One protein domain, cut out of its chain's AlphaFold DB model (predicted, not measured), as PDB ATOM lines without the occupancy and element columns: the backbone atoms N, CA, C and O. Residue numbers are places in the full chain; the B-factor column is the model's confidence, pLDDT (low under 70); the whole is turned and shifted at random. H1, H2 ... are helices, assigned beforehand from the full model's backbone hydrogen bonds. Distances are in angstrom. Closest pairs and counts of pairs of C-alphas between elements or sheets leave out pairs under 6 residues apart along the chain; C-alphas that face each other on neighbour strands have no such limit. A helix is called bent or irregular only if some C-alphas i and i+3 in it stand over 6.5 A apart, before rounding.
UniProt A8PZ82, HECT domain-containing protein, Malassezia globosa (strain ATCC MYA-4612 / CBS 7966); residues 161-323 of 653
ATOM      1  N   TYR A 161     135.707 234.021 167.556       57.25
ATOM      2  CA  TYR A 161     135.655 233.394 166.231       57.25
ATOM      3  C   TYR A 161     134.464 232.443 166.092       57.25
ATOM      4  O   TYR A 161     133.719 232.528 165.118       57.25
ATOM      5  N   LEU A 162     134.239 231.574 167.084       57.84
ATOM      6  CA  LEU A 162     133.109 230.640 167.072       57.84
ATOM      7  C   LEU A 162     131.756 231.367 167.083       57.84
ATOM      8  O   LEU A 162     130.810 230.893 166.460       57.84
ATOM      9  N   GLN A 163     131.681 232.544 167.713       58.84
ATOM     10  CA  GLN A 163     130.482 233.385 167.699       58.84
ATOM     11  C   GLN A 163     130.174 233.971 166.312       58.84
ATOM     12  O   GLN A 163     129.007 234.111 165.978       58.84
ATOM     13  N   LEU A 164     131.156 234.258 165.448       58.81
ATOM     14  CA  LEU A 164     130.869 234.788 164.100       58.81
ATOM     15  C   LEU A 164     130.076 233.814 163.213       58.81
ATOM     16  O   LEU A 164     129.288 234.253 162.368       58.81
ATOM     17  N   PHE A 165     130.279 232.511 163.406       58.44
ATOM     18  CA  PHE A 165     129.649 231.449 162.615       58.44
ATOM     19  C   PHE A 165     128.379 230.886 163.253       58.44
ATOM     20  O   PHE A 165     127.784 229.961 162.695       58.44
ATOM     21  N   ASP A 166     127.933 231.448 164.380       64.00
ATOM     22  CA  ASP A 166     126.682 231.020 164.983       64.00
ATOM     23  C   ASP A 166     125.491 231.475 164.121       64.00
ATOM     24  O   ASP A 166     125.352 232.638 163.718       64.00
ATOM     25  N   SER A 167     124.646 230.506 163.781       55.91
ATOM     26  CA  SER A 167     123.497 230.681 162.889       55.91
ATOM     27  C   SER A 167     122.322 231.402 163.555       55.91
ATOM     28  O   SER A 167     121.390 231.810 162.865       55.91
ATOM     29  N   SER A 168     122.375 231.589 164.878       55.59
ATOM     30  CA  SER A 168     121.331 232.224 165.686       55.59
ATOM     31  C   SER A 168     121.473 233.742 165.857       55.59
ATOM     32  O   SER A 168     120.583 234.353 166.441       55.59
ATOM     33  N   LEU A 169     122.564 234.355 165.388       64.69
ATOM     34  CA  LEU A 169     122.844 235.783 165.591       64.69
ATOM     35  C   LEU A 169     122.164 236.680 164.554       64.69
ATOM     36  O   LEU A 169     122.140 236.378 163.355       64.69
ATOM     37  N   THR A 170     121.673 237.831 165.012       71.06
ATOM     38  CA  THR A 170     121.131 238.881 164.138       71.06
ATOM     39  C   THR A 170     122.250 239.577 163.338       71.06
ATOM     40  O   THR A 170     123.416 239.570 163.748       71.06
ATOM     41  N   PRO A 171     121.947 240.189 162.173       66.69
ATOM     42  CA  PRO A 171     122.958 240.881 161.364       66.69
ATOM     43  C   PRO A 171     123.647 242.045 162.100       66.69
ATOM     44  O   PRO A 171     124.817 242.314 161.835       66.69
ATOM     45  N   GLU A 172     122.960 242.698 163.043       69.12
ATOM     46  CA  GLU A 172     123.510 243.789 163.860       69.12
ATOM     47  C   GLU A 172     124.497 243.274 164.921       69.12
ATOM     48  O   GLU A 172     125.602 243.806 165.049       69.12
ATOM     49  N   GLU A 173     124.168 242.179 165.612       71.75
ATOM     50  CA  GLU A 173     125.069 241.539 166.584       71.75
ATOM     51  C   GLU A 173     126.333 240.994 165.904       71.75
ATOM     52  O   GLU A 173     127.443 241.156 166.415       71.75
ATOM     53  N   ARG A 174     126.195 240.419 164.702       68.75
ATOM     54  CA  ARG A 174     127.343 239.962 163.903       68.75
ATOM     55  C   ARG A 174     128.254 241.128 163.495       68.75
ATOM     56  O   ARG A 174     129.475 240.977 163.511       68.75
ATOM     57  N   ALA A 175     127.687 242.293 163.174       70.06
ATOM     58  CA  ALA A 175     128.461 243.496 162.871       70.06
ATOM     59  C   ALA A 175     129.220 244.021 164.105       70.06
ATOM     60  O   ALA A 175     130.388 244.400 163.993       70.06
ATOM     61  N   GLN A 176     128.603 243.979 165.291       75.88
ATOM     62  CA  GLN A 176     129.238 244.395 166.544       75.88
ATOM     63  C   GLN A 176     130.397 243.465 166.941       75.88
ATOM     64  O   GLN A 176     131.489 243.945 167.252       75.88
ATOM     65  N   VAL A 177     130.204 242.145 166.838       73.12
ATOM     66  CA  VAL A 177     131.263 241.144 167.068       73.12
ATOM     67  C   VAL A 177     132.410 241.316 166.068       73.12
ATOM     68  O   VAL A 177     133.577 241.312 166.464       73.12
ATOM     69  N   SER A 178     132.104 241.549 164.786       73.06
ATOM     70  CA  SER A 178     133.115 241.835 163.759       73.06
ATOM     71  C   SER A 178     133.899 243.117 164.060       73.06
ATOM     72  O   SER A 178     135.115 243.146 163.889       73.06
ATOM     73  N   SER A 179     133.244 244.171 164.553       77.25
ATOM     74  CA  SER A 179     133.922 245.415 164.939       77.25
ATOM     75  C   SER A 179     134.886 245.202 166.108       77.25
ATOM     76  O   SER A 179     136.020 245.674 166.053       77.25
ATOM     77  N   SER A 180     134.468 244.474 167.151       76.69
ATOM     78  CA  SER A 180     135.321 244.166 168.309       76.69
ATOM     79  C   SER A 180     136.495 243.248 167.951       76.69
ATOM     80  O   SER A 180     137.609 243.430 168.448       76.69
ATOM     81  N   LEU A 181     136.282 242.286 167.049       77.81
ATOM     82  CA  LEU A 181     137.363 241.471 166.494       77.81
ATOM     83  C   LEU A 181     138.319 242.310 165.644       77.81
ATOM     84  O   LEU A 181     139.530 242.159 165.774       77.81
ATOM     85  N   SER A 182     137.807 243.230 164.822       79.12
ATOM     86  CA  SER A 182     138.640 244.090 163.976       79.12
ATOM     87  C   SER A 182     139.587 244.947 164.809       79.12
ATOM     88  O   SER A 182     140.754 245.072 164.445       79.12
ATOM     89  N   THR A 183     139.123 245.511 165.928       80.75
ATOM     90  CA  THR A 183     139.985 246.291 166.826       80.75
ATOM     91  C   THR A 183     141.087 245.427 167.431       80.75
ATOM     92  O   THR A 183     142.249 245.826 167.409       80.75
ATOM     93  N   HIS A 184     140.759 244.211 167.874       76.56
ATOM     94  CA  HIS A 184     141.734 243.314 168.494       76.56
ATOM     95  C   HIS A 184     142.778 242.787 167.492       76.56
ATOM     96  O   HIS A 184     143.966 242.715 167.796       76.56
ATOM     97  N   LEU A 185     142.352 242.474 166.263       79.12
ATOM     98  CA  LEU A 185     143.250 242.059 165.182       79.12
ATOM     99  C   LEU A 185     144.173 243.201 164.729       79.12
ATOM    100  O   LEU A 185     145.343 242.957 164.441       79.12
ATOM    101  N   MET A 186     143.680 244.444 164.692       80.19
ATOM    102  CA  MET A 186     144.520 245.612 164.400       80.19
ATOM    103  C   MET A 186     145.544 245.875 165.509       80.19
ATOM    104  O   MET A 186     146.698 246.158 165.200       80.19
ATOM    105  N   GLU A 187     145.160 245.746 166.782       79.44
ATOM    106  CA  GLU A 187     146.092 245.859 167.911       79.44
ATOM    107  C   GLU A 187     147.232 244.840 167.790       79.44
ATOM    108  O   GLU A 187     148.404 245.222 167.859       79.44
ATOM    109  N   LEU A 188     146.904 243.576 167.502       76.50
ATOM    110  CA  LEU A 188     147.891 242.524 167.242       76.50
ATOM    111  C   LEU A 188     148.802 242.871 166.057       76.50
ATOM    112  O   LEU A 188     150.021 242.784 166.189       76.50
ATOM    113  N   GLY A 189     148.240 243.351 164.943       70.62
ATOM    114  CA  GLY A 189     149.002 243.793 163.770       70.62
ATOM    115  C   GLY A 189     149.908 245.009 164.017       70.62
ATOM    116  O   GLY A 189     150.854 245.232 163.269       70.62
ATOM    117  N   THR A 190     149.681 245.795 165.071       76.75
ATOM    118  CA  THR A 190     150.576 246.910 165.454       76.75
ATOM    119  C   THR A 190     151.604 246.538 166.523       76.75
ATOM    120  O   THR A 190     152.597 247.249 166.702       76.75
ATOM    121  N   SER A 191     151.392 245.426 167.229       76.56
ATOM    122  CA  SER A 191     152.287 244.958 168.285       76.56
ATOM    123  C   SER A 191     153.551 244.312 167.701       76.56
ATOM    124  O   SER A 191     153.473 243.544 166.751       76.56
ATOM    125  N   ARG A 192     154.732 244.624 168.255       62.03
ATOM    126  CA  ARG A 192     156.023 244.055 167.802       62.03
ATOM    127  C   ARG A 192     156.367 242.697 168.430       62.03
ATOM    128  O   ARG A 192     157.286 242.046 167.953       62.03
ATOM    129  N   ASP A 193     155.630 242.281 169.460       62.91
ATOM    130  CA  ASP A 193     155.921 241.090 170.274       62.91
ATOM    131  C   ASP A 193     154.914 239.941 170.043       62.91
ATOM    132  O   ASP A 193     154.787 239.039 170.874       62.91
ATOM    133  N   ALA A 194     154.151 239.979 168.945       69.25
ATOM    134  CA  ALA A 194     153.176 238.937 168.635       69.25
ATOM    135  C   ALA A 194     153.878 237.607 168.325       69.25
ATOM    136  O   ALA A 194     154.819 237.551 167.530       69.25
ATOM    137  N   SER A 195     153.412 236.513 168.934       78.06
ATOM    138  CA  SER A 195     153.933 235.192 168.595       78.06
ATOM    139  C   SER A 195     153.454 234.783 167.197       78.06
ATOM    140  O   SER A 195     152.330 235.078 166.794       78.06
ATOM    141  N   ILE A 196     154.298 234.073 166.444       76.88
ATOM    142  CA  ILE A 196     153.982 233.646 165.069       76.88
ATOM    143  C   ILE A 196     152.725 232.762 165.028       76.88
ATOM    144  O   ILE A 196     151.933 232.851 164.092       76.88
ATOM    145  N   ALA A 197     152.515 231.939 166.059       74.00
ATOM    146  CA  ALA A 197     151.318 231.113 166.189       74.00
ATOM    147  C   ALA A 197     150.042 231.969 166.296       74.00
ATOM    148  O   ALA A 197     149.030 231.640 165.677       74.00
ATOM    149  N   ASP A 198     150.113 233.094 167.009       74.81
ATOM    150  CA  ASP A 198     148.982 234.012 167.177       74.81
ATOM    151  C   ASP A 198     148.681 234.771 165.893       74.81
ATOM    152  O   ASP A 198     147.516 234.951 165.544       74.81
ATOM    153  N   VAL A 199     149.721 235.169 165.157       80.19
ATOM    154  CA  VAL A 199     149.574 235.816 163.846       80.19
ATOM    155  C   VAL A 199     148.903 234.867 162.849       80.19
ATOM    156  O   VAL A 199     147.991 235.283 162.137       80.19
ATOM    157  N   LEU A 200     149.288 233.585 162.817       77.88
ATOM    158  CA  LEU A 200     148.661 232.591 161.936       77.88
ATOM    159  C   LEU A 200     147.195 232.334 162.304       77.88
ATOM    160  O   LEU A 200     146.341 232.347 161.418       77.88
ATOM    161  N   ALA A 201     146.887 232.176 163.594       78.06
ATOM    162  CA  ALA A 201     145.508 232.027 164.057       78.06
ATOM    163  C   ALA A 201     144.666 233.281 163.758       78.06
ATOM    164  O   ALA A 201     143.511 233.182 163.351       78.06
ATOM    165  N   ALA A 202     145.245 234.476 163.897       79.12
ATOM    166  CA  ALA A 202     144.595 235.737 163.555       79.12
ATOM    167  C   ALA A 202     144.318 235.868 162.042       79.12
ATOM    168  O   ALA A 202     143.265 236.377 161.655       79.12
ATOM    169  N   LEU A 203     145.218 235.370 161.184       80.50
ATOM    170  CA  LEU A 203     145.060 235.368 159.721       80.50
ATOM    171  C   LEU A 203     143.957 234.424 159.214       80.50
ATOM    172  O   LEU A 203     143.380 234.671 158.151       80.50
ATOM    173  N   GLU A 204     143.622 233.368 159.958       78.12
ATOM    174  CA  GLU A 204     142.457 232.525 159.643       78.12
ATOM    175  C   GLU A 204     141.151 233.320 159.717       78.12
ATOM    176  O   GLU A 204     140.233 233.113 158.925       78.12
ATOM    177  N   VAL A 205     141.073 234.244 160.673       74.38
ATOM    178  CA  VAL A 205     139.857 235.005 160.981       74.38
ATOM    179  C   VAL A 205     139.813 236.337 160.233       74.38
ATOM    180  O   VAL A 205     138.736 236.879 159.981       74.38
ATOM    181  N   SER A 206     140.974 236.875 159.852       76.31
ATOM    182  CA  SER A 206     141.099 238.242 159.345       76.31
ATOM    183  C   SER A 206     140.302 238.502 158.063       76.31
ATOM    184  O   SER A 206     139.765 239.599 157.904       76.31
ATOM    185  N   SER A 207     140.152 237.509 157.179       70.56
ATOM    186  CA  SER A 207     139.378 237.651 155.934       70.56
ATOM    187  C   SER A 207     137.881 237.849 156.156       70.56
ATOM    188  O   SER A 207     137.234 238.523 155.352       70.56
ATOM    189  N   HIS A 208     137.340 237.308 157.248       67.75
ATOM    190  CA  HIS A 208     135.931 237.439 157.615       67.75
ATOM    191  C   HIS A 208     135.616 238.764 158.315       67.75
ATOM    192  O   HIS A 208     134.451 239.147 158.389       67.75
ATOM    193  N   VAL A 209     136.642 239.457 158.816       72.75
ATOM    194  CA  VAL A 209     136.501 240.661 159.640       72.75
ATOM    195  C   VAL A 209     136.841 241.921 158.849       72.75
ATOM    196  O   VAL A 209     135.992 242.790 158.664       72.75
ATOM    197  N   SER A 210     138.085 242.050 158.381       75.62
ATOM    198  CA  SER A 210     138.533 243.222 157.626       75.62
ATOM    199  C   SER A 210     139.843 242.954 156.884       75.62
ATOM    200  O   SER A 210     140.808 242.397 157.413       75.62
ATOM    201  N   ARG A 211     139.907 243.422 155.635       76.38
ATOM    202  CA  ARG A 211     141.084 243.279 154.760       76.38
ATOM    203  C   ARG A 211     142.288 244.070 155.279       76.38
ATOM    204  O   ARG A 211     143.401 243.556 155.236       76.38
ATOM    205  N   ALA A 212     142.051 245.238 155.880       77.81
ATOM    206  CA  ALA A 212     143.096 246.048 156.508       77.81
ATOM    207  C   ALA A 212     143.782 245.313 157.676       77.81
ATOM    208  O   ALA A 212     144.992 245.436 157.855       77.81
ATOM    209  N   CYS A 213     143.041 244.483 158.425       80.50
ATOM    210  CA  CYS A 213     143.629 243.625 159.458       80.50
ATOM    211  C   CYS A 213     144.550 242.566 158.850       80.50
ATOM    212  O   CYS A 213     145.614 242.293 159.390       80.50
ATOM    213  N   THR A 214     144.163 241.993 157.708       82.69
ATOM    214  CA  THR A 214     144.978 240.987 157.007       82.69
ATOM    215  C   THR A 214     146.308 241.586 156.541       82.69
ATOM    216  O   THR A 214     147.350 240.953 156.677       82.69
ATOM    217  N   GLU A 215     146.300 242.827 156.053       83.06
ATOM    218  CA  GLU A 215     147.518 243.553 155.669       83.06
ATOM    219  C   GLU A 215     148.424 243.878 156.857       83.06
ATOM    220  O   GLU A 215     149.635 243.689 156.762       83.06
ATOM    221  N   ALA A 216     147.840 244.341 157.967       82.44
ATOM    222  CA  ALA A 216     148.582 244.641 159.189       82.44
ATOM    223  C   ALA A 216     149.188 243.379 159.825       82.44
ATOM    224  O   ALA A 216     150.274 243.427 160.385       82.44
ATOM    225  N   LEU A 217     148.520 242.228 159.720       82.88
ATOM    226  CA  LEU A 217     149.063 240.950 160.188       82.88
ATOM    227  C   LEU A 217     150.153 240.414 159.250       82.88
ATOM    228  O   LEU A 217     151.138 239.844 159.713       82.88
ATOM    229  N   ALA A 218     150.021 240.635 157.939       83.75
ATOM    230  CA  ALA A 218     150.991 240.173 156.949       83.75
ATOM    231  C   ALA A 218     152.388 240.796 157.109       83.75
ATOM    232  O   ALA A 218     153.361 240.201 156.659       83.75
ATOM    233  N   THR A 219     152.524 241.957 157.763       85.38
ATOM    234  CA  THR A 219     153.842 242.561 158.030       85.38
ATOM    235  C   THR A 219     154.673 241.806 159.065       85.38
ATOM    236  O   THR A 219     155.867 242.062 159.154       85.38
ATOM    237  N   HIS A 220     154.059 240.907 159.841       81.81
ATOM    238  CA  HIS A 220     154.733 240.090 160.862       81.81
ATOM    239  C   HIS A 220     155.029 238.661 160.391       81.81
ATOM    240  O   HIS A 220     155.526 237.838 161.160       81.81
ATOM    241  N   VAL A 221     154.677 238.330 159.144       80.50
ATOM    242  CA  VAL A 221     154.881 236.998 158.565       80.50
ATOM    243  C   VAL A 221     156.243 236.950 157.880       80.50
ATOM    244  O   VAL A 221     156.386 237.418 156.753       80.50
ATOM    245  N   ASP A 222     157.200 236.306 158.546       81.25
ATOM    246  CA  ASP A 222     158.565 236.099 158.051       81.25
ATOM    247  C   ASP A 222     158.876 234.606 157.810       81.25
ATOM    248  O   ASP A 222     158.065 233.705 158.042       81.25
ATOM    249  N   CYS A 223     160.108 234.299 157.388       75.69
ATOM    250  CA  CYS A 223     160.603 232.935 157.143       75.69
ATOM    251  C   CYS A 223     160.504 231.994 158.366       75.69
ATOM    252  O   CYS A 223     160.509 230.771 158.219       75.69
ATOM    253  N   SER A 224     160.404 232.550 159.577       77.12
ATOM    254  CA  SER A 224     160.256 231.841 160.859       77.12
ATOM    255  C   SER A 224     158.927 231.080 161.003       77.12
ATOM    256  O   SER A 224     158.759 230.285 161.927       77.12
ATOM    257  N   VAL A 225     158.001 231.278 160.064       79.75
ATOM    258  CA  VAL A 225     156.696 230.608 159.961       79.75
ATOM    259  C   VAL A 225     156.811 229.142 159.508       79.75
ATOM    260  O   VAL A 225     155.900 228.346 159.745       79.75
ATOM    261  N   ALA A 226     157.941 228.747 158.907       77.50
ATOM    262  CA  ALA A 226     158.152 227.415 158.338       77.50
ATOM    263  C   ALA A 226     157.807 226.219 159.260       77.50
ATOM    264  O   ALA A 226     157.015 225.376 158.829       77.50
ATOM    265  N   PRO A 227     158.313 226.118 160.508       75.88
ATOM    266  CA  PRO A 227     157.995 224.987 161.386       75.88
ATOM    267  C   PRO A 227     156.510 224.934 161.775       75.88
ATOM    268  O   PRO A 227     155.936 223.851 161.874       75.88
ATOM    269  N   TYR A 228     155.861 226.092 161.936       75.12
ATOM    270  CA  TYR A 228     154.441 226.167 162.280       75.12
ATOM    271  C   TYR A 228     153.559 225.720 161.114       75.12
ATOM    272  O   TYR A 228     152.660 224.907 161.307       75.12
ATOM    273  N   VAL A 229     153.854 226.175 159.891       75.69
ATOM    274  CA  VAL A 229     153.119 225.789 158.672       75.69
ATOM    275  C   VAL A 229     153.293 224.306 158.330       75.69
ATOM    276  O   VAL A 229     152.370 223.680 157.804       75.69
ATOM    277  N   GLN A 230     154.440 223.709 158.658       74.62
ATOM    278  CA  GLN A 230     154.668 222.273 158.475       74.62
ATOM    279  C   GLN A 230     153.822 221.412 159.425       74.62
ATOM    280  O   GLN A 230     153.335 220.364 159.005       74.62
ATOM    281  N   ALA A 231     153.606 221.863 160.665       75.44
ATOM    282  CA  ALA A 231     152.803 221.157 161.668       75.44
ATOM    283  C   ALA A 231     151.298 221.491 161.613       75.44
ATOM    284  O   ALA A 231     150.489 220.780 162.205       75.44
ATOM    285  N   TYR A 232     150.918 222.567 160.920       76.44
ATOM    286  CA  TYR A 232     149.544 223.076 160.875       76.44
ATOM    287  C   TYR A 232     148.557 222.121 160.196       76.44
ATOM    288  O   TYR A 232     148.963 221.261 159.423       76.44
ATOM    289  N   ASP A 233     147.253 222.274 160.411       80.12
ATOM    290  CA  ASP A 233     146.260 221.507 159.649       80.12
ATOM    291  C   ASP A 233     146.107 222.044 158.209       80.12
ATOM    292  O   ASP A 233     146.251 223.247 157.968       80.12
ATOM    293  N   LEU A 234     145.828 221.158 157.245       79.38
ATOM    294  CA  LEU A 234     145.768 221.508 155.819       79.38
ATOM    295  C   LEU A 234     144.621 222.467 155.508       79.38
ATOM    296  O   LEU A 234     144.843 223.440 154.789       79.38
ATOM    297  N   ASP A 235     143.428 222.213 156.048       79.69
ATOM    298  CA  ASP A 235     142.235 223.018 155.765       79.69
ATOM    299  C   ASP A 235     142.367 224.430 156.342       79.69
ATOM    300  O   ASP A 235     142.035 225.418 155.684       79.69
ATOM    301  N   ARG A 236     142.956 224.542 157.534       80.12
ATOM    302  CA  ARG A 236     143.229 225.833 158.177       80.12
ATOM    303  C   ARG A 236     144.300 226.636 157.451       80.12
ATOM    304  O   ARG A 236     144.128 227.830 157.216       80.12
ATOM    305  N   LEU A 237     145.380 225.976 157.026       82.50
ATOM    306  CA  LEU A 237     146.405 226.607 156.194       82.50
ATOM    307  C   LEU A 237     145.807 227.117 154.875       82.50
ATOM    308  O   LEU A 237     146.158 228.194 154.398       82.50
ATOM    309  N   ALA A 238     144.871 226.360 154.309       82.19
ATOM    310  CA  ALA A 238     144.118 226.749 153.131       82.19
ATOM    311  C   ALA A 238     143.311 228.045 153.347       82.19
ATOM    312  O   ALA A 238     143.344 228.915 152.478       82.19
ATOM    313  N   CYS A 239     142.662 228.214 154.504       82.50
ATOM    314  CA  CYS A 239     141.979 229.462 154.866       82.50
ATOM    315  C   CYS A 239     142.942 230.653 154.949       82.50
ATOM    316  O   CYS A 239     142.627 231.725 154.441       82.50
ATOM    317  N   ILE A 240     144.138 230.474 155.523       84.38
ATOM    318  CA  ILE A 240     145.160 231.537 155.597       84.38
ATOM    319  C   ILE A 240     145.589 231.980 154.191       84.38
ATOM    320  O   ILE A 240     145.675 233.179 153.908       84.38
ATOM    321  N   VAL A 241     145.834 231.024 153.289       86.62
ATOM    322  CA  VAL A 241     146.192 231.321 151.893       86.62
ATOM    323  C   VAL A 241     145.051 232.055 151.182       86.62
ATOM    324  O   VAL A 241     145.307 233.039 150.486       86.62
ATOM    325  N   ASP A 242     143.799 231.645 151.390       85.12
ATOM    326  CA  ASP A 242     142.628 232.320 150.817       85.12
ATOM    327  C   ASP A 242     142.463 233.749 151.360       85.12
ATOM    328  O   ASP A 242     142.165 234.670 150.597       85.12
ATOM    329  N   SER A 243     142.720 233.968 152.655       83.94
ATOM    330  CA  SER A 243     142.701 235.298 153.274       83.94
ATOM    331  C   SER A 243     143.715 236.238 152.620       83.94
ATOM    332  O   SER A 243     143.373 237.352 152.208       83.94
ATOM    333  N   LEU A 244     144.962 235.781 152.480       87.19
ATOM    334  CA  LEU A 244     146.053 236.567 151.905       87.19
ATOM    335  C   LEU A 244     145.851 236.826 150.403       87.19
ATOM    336  O   LEU A 244     146.005 237.959 149.937       87.19
ATOM    337  N   THR A 245     145.474 235.799 149.634       86.81
ATOM    338  CA  THR A 245     145.209 235.935 148.190       86.81
ATOM    339  C   THR A 245     143.971 236.784 147.912       86.81
ATOM    340  O   THR A 245     143.984 237.581 146.973       86.81
ATOM    341  N   GLY A 246     142.931 236.692 148.746       84.12
ATOM    342  CA  GLY A 246     141.732 237.525 148.668       84.12
ATOM    343  C   GLY A 246     142.018 239.005 148.927       84.12
ATOM    344  O   GLY A 246     141.560 239.861 148.164       84.12
ATOM    345  N   ALA A 247     142.824 239.317 149.948       83.38
ATOM    346  CA  ALA A 247     143.276 240.684 150.217       83.38
ATOM    347  C   ALA A 247     144.096 241.240 149.040       83.38
ATOM    348  O   ALA A 247     143.800 242.323 148.529       83.38
ATOM    349  N   LEU A 248     145.057 240.460 148.536       84.25
ATOM    350  CA  LEU A 248     145.875 240.847 147.387       84.25
ATOM    351  C   LEU A 248     145.023 241.055 146.124       84.25
ATOM    352  O   LEU A 248     145.211 242.028 145.398       84.25
ATOM    353  N   SER A 249     144.033 240.193 145.887       84.50
ATOM    354  CA  SER A 249     143.102 240.303 144.759       84.50
ATOM    355  C   SER A 249     142.297 241.605 144.796       84.50
ATOM    356  O   SER A 249     142.079 242.233 143.759       84.50
ATOM    357  N   TRP A 250     141.874 242.049 145.980       82.81
ATOM    358  CA  TRP A 250     141.176 243.325 146.122       82.81
ATOM    359  C   TRP A 250     142.073 244.513 145.754       82.81
ATOM    360  O   TRP A 250     141.650 245.362 144.970       82.81
ATOM    361  N   HIS A 251     143.323 244.528 146.230       78.06
ATOM    362  CA  HIS A 251     144.301 245.567 145.878       78.06
ATOM    363  C   HIS A 251     144.531 245.659 144.378       78.06
ATOM    364  O   HIS A 251     144.486 246.745 143.803       78.06
ATOM    365  N   VAL A 252     144.705 244.512 143.725       76.81
ATOM    366  CA  VAL A 252     144.891 244.446 142.270       76.81
ATOM    367  C   VAL A 252     143.678 244.994 141.528       76.81
ATOM    368  O   VAL A 252     143.836 245.744 140.565       76.81
ATOM    369  N   SER A 253     142.467 244.682 141.993       76.31
ATOM    370  CA  SER A 253     141.239 245.200 141.389       76.31
ATOM    371  C   SER A 253     141.036 246.700 141.630       76.31
ATOM    372  O   SER A 253     140.517 247.382 140.747       76.31
ATOM    373  N   ALA A 254     141.398 247.219 142.806       71.50
ATOM    374  CA  ALA A 254     141.189 248.618 143.181       71.50
ATOM    375  C   ALA A 254     142.245 249.555 142.569       71.50
ATOM    376  O   ALA A 254     141.919 250.637 142.075       71.50
ATOM    377  N   HIS A 255     143.508 249.125 142.559       63.91
ATOM    378  CA  HIS A 255     144.653 249.917 142.099       63.91
ATOM    379  C   HIS A 255     145.059 249.630 140.647       63.91
ATOM    380  O   HIS A 255     145.828 250.398 140.067       63.91
ATOM    381  N   GLY A 256     144.487 248.601 140.006       55.62
ATOM    382  CA  GLY A 256     144.760 248.239 138.609       55.62
ATOM    383  C   GLY A 256     144.512 249.354 137.582       55.62
ATOM    384  O   GLY A 256     145.032 249.281 136.472       55.62
ATOM    385  N   ALA A 257     143.772 250.410 137.945       47.94
ATOM    386  CA  ALA A 257     143.524 251.576 137.097       47.94
ATOM    387  C   ALA A 257     144.506 252.753 137.296       47.94
ATOM    388  O   ALA A 257     144.496 253.672 136.480       47.94
ATOM    389  N   ARG A 258     145.320 252.780 138.367       51.03
ATOM    390  CA  ARG A 258     146.124 253.967 138.756       51.03
ATOM    391  C   ARG A 258     147.639 253.760 138.800       51.03
ATOM    392  O   ARG A 258     148.357 254.697 139.130       51.03
ATOM    393  N   GLY A 259     148.128 252.586 138.416       51.97
ATOM    394  CA  GLY A 259     149.547 252.263 138.528       51.97
ATOM    395  C   GLY A 259     149.845 251.510 139.824       51.97
ATOM    396  O   GLY A 259     149.229 251.712 140.866       51.97
ATOM    397  N   THR A 260     150.755 250.563 139.683       54.28
ATOM    398  CA  THR A 260     151.091 249.428 140.545       54.28
ATOM    399  C   THR A 260     151.707 249.814 141.893       54.28
ATOM    400  O   THR A 260     152.926 249.800 142.045       54.28
ATOM    401  N   GLU A 261     150.892 250.072 142.911       61.75
ATOM    402  CA  GLU A 261     151.344 249.928 144.301       61.75
ATOM    403  C   GLU A 261     150.732 248.663 144.888       61.75
ATOM    404  O   GLU A 261     149.697 248.679 145.547       61.75
ATOM    405  N   VAL A 262     151.355 247.526 144.579       69.94
ATOM    406  CA  VAL A 262     151.000 246.254 145.206       69.94
ATOM    407  C   VAL A 262     151.641 246.222 146.598       69.94
ATOM    408  O   VAL A 262     152.842 246.488 146.711       69.94
ATOM    409  N   PRO A 263     150.891 245.903 147.667       76.69
ATOM    410  CA  PRO A 263     151.449 245.811 149.014       76.69
ATOM    411  C   PRO A 263     152.489 244.682 149.106       76.69
ATOM    412  O   PRO A 263     152.157 243.496 149.026       76.69
ATOM    413  N   ILE A 264     153.760 245.059 149.301       79.38
ATOM    414  CA  ILE A 264     154.903 244.129 149.388       79.38
ATOM    415  C   ILE A 264     154.722 243.139 150.542       79.38
ATOM    416  O   ILE A 264     155.077 241.973 150.400       79.38
ATOM    417  N   SER A 265     154.138 243.575 151.662       81.56
ATOM    418  CA  SER A 265     153.903 242.732 152.840       81.56
ATOM    419  C   SER A 265     153.039 241.513 152.520       81.56
ATOM    420  O   SER A 265     153.394 240.401 152.898       81.56
ATOM    421  N   LEU A 266     151.962 241.683 151.744       84.69
ATOM    422  CA  LEU A 266     151.102 240.568 151.329       84.69
ATOM    423  C   LEU A 266     151.836 239.595 150.398       84.69
ATOM    424  O   LEU A 266     151.706 238.381 150.545       84.69
ATOM    425  N   VAL A 267     152.632 240.112 149.458       85.38
ATOM    426  CA  VAL A 267     153.429 239.276 148.543       85.38
ATOM    427  C   VAL A 267     154.530 238.523 149.300       85.38
ATOM    428  O   VAL A 267     154.765 237.344 149.026       85.38
ATOM    429  N   HIS A 268     155.180 239.173 150.268       85.88
ATOM    430  CA  HIS A 268     156.201 238.568 151.121       85.88
ATOM    431  C   HIS A 268     155.609 237.455 151.990       85.88
ATOM    432  O   HIS A 268     156.063 236.316 151.895       85.88
ATOM    433  N   ALA A 269     154.524 237.744 152.714       86.00
ATOM    434  CA  ALA A 269     153.813 236.774 153.540       86.00
ATOM    435  C   ALA A 269     153.381 235.539 152.732       86.00
ATOM    436  O   ALA A 269     153.637 234.404 153.135       86.00
ATOM    437  N   LEU A 270     152.794 235.742 151.544       87.62
ATOM    438  CA  LEU A 270     152.434 234.646 150.638       87.62
ATOM    439  C   LEU A 270     153.651 233.843 150.174       87.62
ATOM    440  O   LEU A 270     153.559 232.623 150.052       87.62
ATOM    441  N   THR A 271     154.784 234.501 149.918       87.44
ATOM    442  CA  THR A 271     156.027 233.825 149.522       87.44
ATOM    443  C   THR A 271     156.537 232.935 150.657       87.44
ATOM    444  O   THR A 271     156.779 231.753 150.426       87.44
ATOM    445  N   CYS A 272     156.602 233.449 151.888       85.94
ATOM    446  CA  CYS A 272     157.027 232.688 153.065       85.94
ATOM    447  C   CYS A 272     156.111 231.487 153.343       85.94
ATOM    448  O   CYS A 272     156.597 230.373 153.541       85.94
ATOM    449  N   VAL A 273     154.786 231.683 153.298       86.19
ATOM    450  CA  VAL A 273     153.806 230.600 153.499       86.19
ATOM    451  C   VAL A 273     153.916 229.546 152.397       86.19
ATOM    452  O   VAL A 273     153.882 228.349 152.683       86.19
ATOM    453  N   ARG A 274     154.085 229.963 151.138       86.50
ATOM    454  CA  ARG A 274     154.248 229.040 150.010       86.50
ATOM    455  C   ARG A 274     155.530 228.226 150.135       86.50
ATOM    456  O   ARG A 274     155.485 227.009 149.980       86.50
ATOM    457  N   ASP A 275     156.655 228.873 150.420       85.56
ATOM    458  CA  ASP A 275     157.947 228.198 150.518       85.56
ATOM    459  C   ASP A 275     157.960 227.219 151.705       85.56
ATOM    460  O   ASP A 275     158.453 226.099 151.575       85.56
ATOM    461  N   ALA A 276     157.304 227.559 152.819       83.94
ATOM    462  CA  ALA A 276     157.056 226.623 153.915       83.94
ATOM    463  C   ALA A 276     156.159 225.438 153.501       83.94
ATOM    464  O   ALA A 276     156.465 224.288 153.821       83.94
ATOM    465  N   ALA A 277     155.083 225.699 152.752       82.81
ATOM    466  CA  ALA A 277     154.154 224.673 152.279       82.81
ATOM    467  C   ALA A 277     154.780 223.709 151.252       82.81
ATOM    468  O   ALA A 277     154.365 222.553 151.175       82.81
ATOM    469  N   LEU A 278     155.790 224.142 150.487       80.00
ATOM    470  CA  LEU A 278     156.508 223.291 149.527       80.00
ATOM    471  C   LEU A 278     157.306 222.162 150.200       80.00
ATOM    472  O   LEU A 278     157.451 221.093 149.607       80.00
ATOM    473  N   HIS A 279     157.791 222.384 151.424       77.44
ATOM    474  CA  HIS A 279     158.579 221.411 152.193       77.44
ATOM    475  C   HIS A 279     157.714 220.416 152.982       77.44
ATOM    476  O   HIS A 279     158.237 219.552 153.684       77.44
ATOM    477  N   ARG A 280     156.387 220.529 152.888       77.50
ATOM    478  CA  ARG A 280     155.448 219.649 153.580       77.50
ATOM    479  C   ARG A 280     155.272 218.324 152.830       77.50
ATOM    480  O   ARG A 280     155.251 218.295 151.601       77.50
ATOM    481  N   SER A 281     155.071 217.235 153.576       67.19
ATOM    482  CA  SER A 281     154.757 215.908 153.023       67.19
ATOM    483  C   SER A 281     153.441 215.905 152.233       67.19
ATOM    484  O   SER A 281     153.388 215.420 151.105       67.19
ATOM    485  N   THR A 282     152.388 216.509 152.786       74.25
ATOM    486  CA  THR A 282     151.102 216.728 152.112       74.25
ATOM    487  C   THR A 282     151.070 218.109 151.461       74.25
ATOM    488  O   THR A 282     151.077 219.126 152.159       74.25
ATOM    489  N   LYS A 283     151.020 218.169 150.128       76.62
ATOM    490  CA  LYS A 283     151.136 219.430 149.381       76.62
ATOM    491  C   LYS A 283     149.781 220.104 149.167       76.62
ATOM    492  O   LYS A 283     148.814 219.458 148.770       76.62
ATOM    493  N   LEU A 284     149.739 221.424 149.353       79.38
ATOM    494  CA  LEU A 284     148.621 222.251 148.895       79.38
ATOM    495  C   LEU A 284     148.653 222.402 147.371       79.38
ATOM    496  O   LEU A 284     149.717 222.453 146.752       79.38
ATOM    497  N   SER A 285     147.471 222.521 146.762       78.62
ATOM    498  CA  SER A 285     147.374 222.801 145.329       78.62
ATOM    499  C   SER A 285     148.001 224.157 145.011       78.62
ATOM    500  O   SER A 285     147.592 225.180 145.563       78.62
ATOM    501  N   ALA A 286     148.935 224.179 144.058       76.31
ATOM    502  CA  ALA A 286     149.580 225.408 143.590       76.31
ATOM    503  C   ALA A 286     148.568 226.460 143.100       76.31
ATOM    504  O   ALA A 286     148.832 227.656 143.176       76.31
ATOM    505  N   THR A 287     147.388 226.021 142.647       78.38
ATOM    506  CA  THR A 287     146.329 226.912 142.155       78.38
ATOM    507  C   THR A 287     145.721 227.810 143.224       78.38
ATOM    508  O   THR A 287     145.224 228.884 142.897       78.38
ATOM    509  N   ARG A 288     145.798 227.406 144.497       82.00
ATOM    510  CA  ARG A 288     145.259 228.178 145.620       82.00
ATOM    511  C   ARG A 288     146.076 229.435 145.916       82.00
ATOM    512  O   ARG A 288     145.569 230.370 146.507       82.00
ATOM    513  N   PHE A 289     147.323 229.477 145.449       84.75
ATOM    514  CA  PHE A 289     148.196 230.644 145.561       84.75
ATOM    515  C   PHE A 289     147.991 231.660 144.424       84.75
ATOM    516  O   PHE A 289     148.682 232.679 144.388       84.75
ATOM    517  N   HIS A 290     147.075 231.406 143.482       84.38
ATOM    518  CA  HIS A 290     146.778 232.349 142.407       84.38
ATOM    519  C   HIS A 290     145.891 233.501 142.886       84.38
ATOM    520  O   HIS A 290     144.903 233.311 143.590       84.38
ATOM    521  N   VAL A 291     146.200 234.706 142.419       83.69
ATOM    522  CA  VAL A 291     145.428 235.917 142.704       83.69
ATOM    523  C   VAL A 291     144.367 236.095 141.623       83.69
ATOM    524  O   VAL A 291     144.692 236.454 140.492       83.69
ATOM    525  N   ALA A 292     143.094 235.874 141.954       79.94
ATOM    526  CA  ALA A 292     141.991 235.879 140.985       79.94
ATOM    527  C   ALA A 292     141.892 237.178 140.158       79.94
ATOM    528  O   ALA A 292     141.728 237.126 138.941       79.94
ATOM    529  N   ALA A 293     142.080 238.349 140.777       77.62
ATOM    530  CA  ALA A 293     142.030 239.639 140.078       77.62
ATOM    531  C   ALA A 293     143.126 239.842 139.017       77.62
ATOM    532  O   ALA A 293     143.048 240.798 138.249       77.62
ATOM    533  N   THR A 294     144.124 238.956 138.922       77.00
ATOM    534  CA  THR A 294     145.097 238.995 137.817       77.00
ATOM    535  C   THR A 294     144.458 238.710 136.460       77.00
ATOM    536  O   THR A 294     145.025 239.100 135.448       77.00
ATOM    537  N   GLU A 295     143.276 238.085 136.407       70.81
ATOM    538  CA  GLU A 295     142.534 237.881 135.152       70.81
ATOM    539  C   GLU A 295     141.917 239.172 134.593       70.81
ATOM    540  O   GLU A 295     141.421 239.183 133.462       70.81
ATOM    541  N   LEU A 296     141.934 240.270 135.354       72.31
ATOM    542  CA  LEU A 296     141.427 241.553 134.886       72.31
ATOM    543  C   LEU A 296     142.361 242.154 133.812       72.31
ATOM    544  O   LEU A 296     143.583 242.031 133.921       72.31
ATOM    545  N   PRO A 297     141.823 242.891 132.814       61.28
ATOM    546  CA  PRO A 297     142.606 243.451 131.703       61.28
ATOM    547  C   PRO A 297     143.774 244.372 132.104       61.28
ATOM    548  O   PRO A 297     144.620 244.694 131.272       61.28
ATOM    549  N   SER A 298     143.830 244.821 133.362       66.75
ATOM    550  CA  SER A 298     144.899 245.667 133.896       66.75
ATOM    551  C   SER A 298     146.256 244.962 133.998       66.75
ATOM    552  O   SER A 298     147.274 245.651 134.029       66.75
ATOM    553  N   ILE A 299     146.314 243.622 134.009       76.62
ATOM    554  CA  ILE A 299     147.585 242.902 134.210       76.62
ATOM    555  C   ILE A 299     148.599 243.150 133.088       76.62
ATOM    556  O   ILE A 299     149.795 243.247 133.346       76.62
ATOM    557  N   VAL A 300     148.128 243.340 131.852       78.50
ATOM    558  CA  VAL A 300     148.984 243.637 130.691       78.50
ATOM    559  C   VAL A 300     149.693 244.982 130.859       78.50
ATOM    560  O   VAL A 300     150.850 245.131 130.472       78.50
ATOM    561  N   HIS A 301     149.026 245.964 131.471       77.31
ATOM    562  CA  HIS A 301     149.642 247.254 131.764       77.31
ATOM    563  C   HIS A 301     150.742 247.113 132.822       77.31
ATOM    564  O   HIS A 301     151.848 247.610 132.618       77.31
ATOM    565  N   SER A 302     150.475 246.377 133.908       76.81
ATOM    566  CA  SER A 302     151.482 246.056 134.929       76.81
ATOM    567  C   SER A 302     152.674 245.300 134.340       76.81
ATOM    568  O   SER A 302     153.818 245.609 134.656       76.81
ATOM    569  N   TYR A 303     152.417 244.364 133.426       78.69
ATOM    570  CA  TYR A 303     153.446 243.624 132.706       78.69
ATOM    571  C   TYR A 303     154.306 244.530 131.807       78.69
ATOM    572  O   TYR A 303     155.532 244.452 131.825       78.69
ATOM    573  N   ALA A 304     153.690 245.463 131.077       78.31
ATOM    574  CA  ALA A 304     154.412 246.425 130.244       78.31
ATOM    575  C   ALA A 304     155.266 247.416 131.060       78.31
ATOM    576  O   ALA A 304     156.293 247.887 130.571       78.31
ATOM    577  N   VAL A 305     154.846 247.757 132.284       77.81
ATOM    578  CA  VAL A 305     155.648 248.555 133.228       77.81
ATOM    579  C   VAL A 305     156.822 247.732 133.758       77.81
ATOM    580  O   VAL A 305     157.946 248.228 133.769       77.81
ATOM    581  N   TRP A 306     156.581 246.473 134.125       79.50
ATOM    582  CA  TRP A 306     157.612 245.536 134.572       79.50
ATOM    583  C   TRP A 306     158.712 245.329 133.517       79.50
ATOM    584  O   TRP A 306     159.889 245.500 133.825       79.50
ATOM    585  N   LEU A 307     158.346 245.115 132.246       76.44
ATOM    586  CA  LEU A 307     159.299 244.984 131.131       76.44
ATOM    587  C   LEU A 307     160.230 246.196 130.952       76.44
ATOM    588  O   LEU A 307     161.338 246.056 130.444       76.44
ATOM    589  N   LYS A 308     159.799 247.395 131.358       77.31
ATOM    590  CA  LYS A 308     160.604 248.626 131.272       77.31
ATOM    591  C   LYS A 308     161.572 248.798 132.451       77.31
ATOM    592  O   LYS A 308     162.128 249.882 132.610       77.31
ATOM    593  N   GLY A 309     161.744 247.772 133.286       69.06
ATOM    594  CA  GLY A 309     162.490 247.863 134.543       69.06
ATOM    595  C   GLY A 309     161.718 248.612 135.632       69.06
ATOM    596  O   GLY A 309     162.321 249.231 136.506       69.06
ATOM    597  N   GLY A 310     160.380 248.620 135.550       59.19
ATOM    598  CA  GLY A 310     159.527 249.159 136.606       59.19
ATOM    599  C   GLY A 310     159.753 248.421 137.928       59.19
ATOM    600  O   GLY A 310     160.013 247.225 137.919       59.19
ATOM    601  N   SER A 311     159.650 249.165 139.034       55.88
ATOM    602  CA  SER A 311     160.043 248.810 140.411       55.88
ATOM    603  C   SER A 311     159.790 247.361 140.869       55.88
ATOM    604  O   SER A 311     158.854 246.714 140.403       55.88
ATOM    605  N   ASP A 312     160.532 246.937 141.907       56.34
ATOM    606  CA  ASP A 312     160.393 245.697 142.718       56.34
ATOM    607  C   ASP A 312     158.977 245.435 143.307       56.34
ATOM    608  O   ASP A 312     158.778 244.593 144.183       56.34
ATOM    609  N   ARG A 313     157.968 246.213 142.897       64.75
ATOM    610  CA  ARG A 313     156.578 246.206 143.366       64.75
ATOM    611  C   ARG A 313     155.620 245.656 142.306       64.75
ATOM    612  O   ARG A 313     154.488 246.130 142.193       64.75
ATOM    613  N   ASN A 314     156.053 244.669 141.523       72.12
ATOM    614  CA  ASN A 314     155.255 244.082 140.454       72.12
ATOM    615  C   ASN A 314     154.895 242.619 140.742       72.12
ATOM    616  O   ASN A 314     155.720 241.801 141.127       72.12
ATOM    617  N   LEU A 315     153.643 242.238 140.469       75.81
ATOM    618  CA  LEU A 315     153.211 240.832 140.578       75.81
ATOM    619  C   LEU A 315     153.942 239.913 139.594       75.81
ATOM    620  O   LEU A 315     154.029 238.707 139.822       75.81
ATOM    621  N   CYS A 316     154.459 240.483 138.503       76.94
ATOM    622  CA  CYS A 316     155.181 239.753 137.468       76.94
ATOM    623  C   CYS A 316     156.525 239.186 137.968       76.94
ATOM    624  O   CYS A 316     156.986 238.198 137.407       76.94
ATOM    625  N   ASP A 317     157.080 239.704 139.076       78.19
ATOM    626  CA  ASP A 317     158.275 239.149 139.741       78.19
ATOM    627  C   ASP A 317     158.027 237.760 140.348       78.19
ATOM    628  O   ASP A 317     158.950 236.984 140.604       78.19
ATOM    629  N   LYS A 318     156.755 237.426 140.597       81.19
ATOM    630  CA  LYS A 318     156.320 236.157 141.188       81.19
ATOM    631  C   LYS A 318     155.273 235.497 140.278       81.19
ATOM    632  O   LYS A 318     154.086 235.486 140.601       81.19
ATOM    633  N   PRO A 319     155.685 234.852 139.169       78.06
ATOM    634  CA  PRO A 319     154.769 234.327 138.145       78.06
ATOM    635  C   PRO A 319     153.791 233.244 138.614       78.06
ATOM    636  O   PRO A 319     152.840 232.906 137.912       78.06
ATOM    637  N   TRP A 320     154.023 232.656 139.784       83.81
ATOM    638  CA  TRP A 320     153.120 231.703 140.426       83.81
ATOM    639  C   TRP A 320     151.878 232.369 141.041       83.81
ATOM    640  O   TRP A 320     150.871 231.688 141.214       83.81
ATOM    641  N   LEU A 321     151.909 233.681 141.313       83.50
ATOM    642  CA  LEU A 321     150.731 234.457 141.727       83.50
ATOM    643  C   LEU A 321     149.742 234.656 140.574       83.50
ATOM    644  O   LEU A 321     148.552 234.863 140.801       83.50
ATOM    645  N   LEU A 322     150.228 234.612 139.332       83.25
ATOM    646  CA  LEU A 322     149.415 234.843 138.147       83.25
ATOM    647  C   LEU A 322     148.541 233.625 137.852       83.25
ATOM    648  O   LEU A 322     149.028 232.494 137.761       83.25
ATOM    649  N   THR A 323     147.252 233.879 137.647       84.56
ATOM    650  CA  THR A 323     146.303 232.880 137.145       84.56
ATOM    651  C   THR A 323     146.675 232.420 135.736       84.56
ATOM    652  O   THR A 323     147.382 233.105 134.992       84.56
TER     653      THR A 323
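What this domain is: This is residues 161 to 323 of the 653 residues of the protein "HECT domain-containing protein" of Malassezia globosa (strain ATCC MYA-4612 / CBS 7966) (UniProt A8PZ82). The longest helix, H6, runs through the middle, with H7 folded back beside it; H2, H3 and H4, running back and forth, cross H6 on one side with H3 and H4 packed on it, while the short H8 and H9 pack on the other side. H5 packs on H7 and on residues 196 to 197 of H3; H1 with the first part of H2 makes one end of the long axis, H10 the other, and residues 308 to 323 fold back from H10 toward H9. Residues 167 to 172 stick out. The printed part has 163 residues with ten named helices, H1 to H10 in order along the chain, and no named strand: its class is all helix. It is compact, with a radius of gyration of the C-alphas of 16.5 A and spans of 52 by 39 by 30 A.

How they stand to each other: Begin at H6, residues 234 to 255, the hub, which touches five helices. Beside it find H7, residues 264 to 278: the two form a helical hairpin, opposite ways at a shallow tilt of 29 degrees, with Leu 244 and Leu 266 the closest C-alphas at 6.5 A. H3, residues 196 to 209, touches H6 at a steep tilt of 57 degrees, closest at the C-alphas of Ser 207 and Ser 243, 4.9 A. H4, residues 211 to 218, touches residues 243 to 247 of H6 alone, at a steep tilt of 62 degrees, closest at the C-alphas of Arg 211 and Ala 247, 5.7 A. H3 and H4 are a helical hairpin at a shallow tilt of 11 degrees, with the C-alphas of Ser 206 and Thr 214 closest at 5.3 A. H2, residues 171 to 190, forms another helical hairpin with H3, at a shallow tilt of 34 degrees, only just short of steep; the C-alphas of Ser 178 and Val 209 are closest, 5.5 A apart. H2 touches H4 with residues 182 to 190 alone, closest at the C-alphas of Gly 189 and Leu 217, 4.6 A. H1, residues 161 to 164, touches H2, with the C-alphas of Leu 164 and Arg 174 closest at 6.3 A. H5, residues 223 to 231, touches H7 at a steep tilt of 42 degrees, the same way, with the C-alphas of Ala 226 and Ala 276 closest at 4.6 A. H8, residues 286 to 289, touches H6, closest at the C-alphas of Phe 289 and Thr 245, 6.6 A. H9, residues 292 to 295, touches H6, closest at the C-alphas of Ala 293 and Ser 249, 4.8 A. H10, residues 299 to 307, touches no helix; it and H9 meet only through their link. Every O i to N i+4 pair is within hydrogen-bond range in H2, H4, H6, H7 and H10, against 6 of 10 in H3 and 3 of 5 in H5; H1, H8 and H9 are too short for such a pair.

Where its parts are: Find C-alpha 234 at (145.768, 221.508, 155.819); from there H6 runs 31.6 A to C-alpha 255 at (144.653, 249.917, 142.099). H7 is 20.9 A long, H2 28.6 A and H3 19.6 A. H3 and H5 are irregular: C-alphas 204 and 207 are 7.0 A apart, and C-alphas 224 and 227 are 7.2 A apart. H10 ends at C-alpha 307, at (159.299, 244.984, 131.131).

The domain as a whole: The two C-alphas farthest apart are those of Ser 168 and Lys 308, 54.7 A. The printed part has no cut, and no link is long. Residues 308 to 323 hold no named element. The mean pLDDT of the printed part is 75.7; among the residues under 70 are 161 to 169, 255 to 262 and 309 to 313.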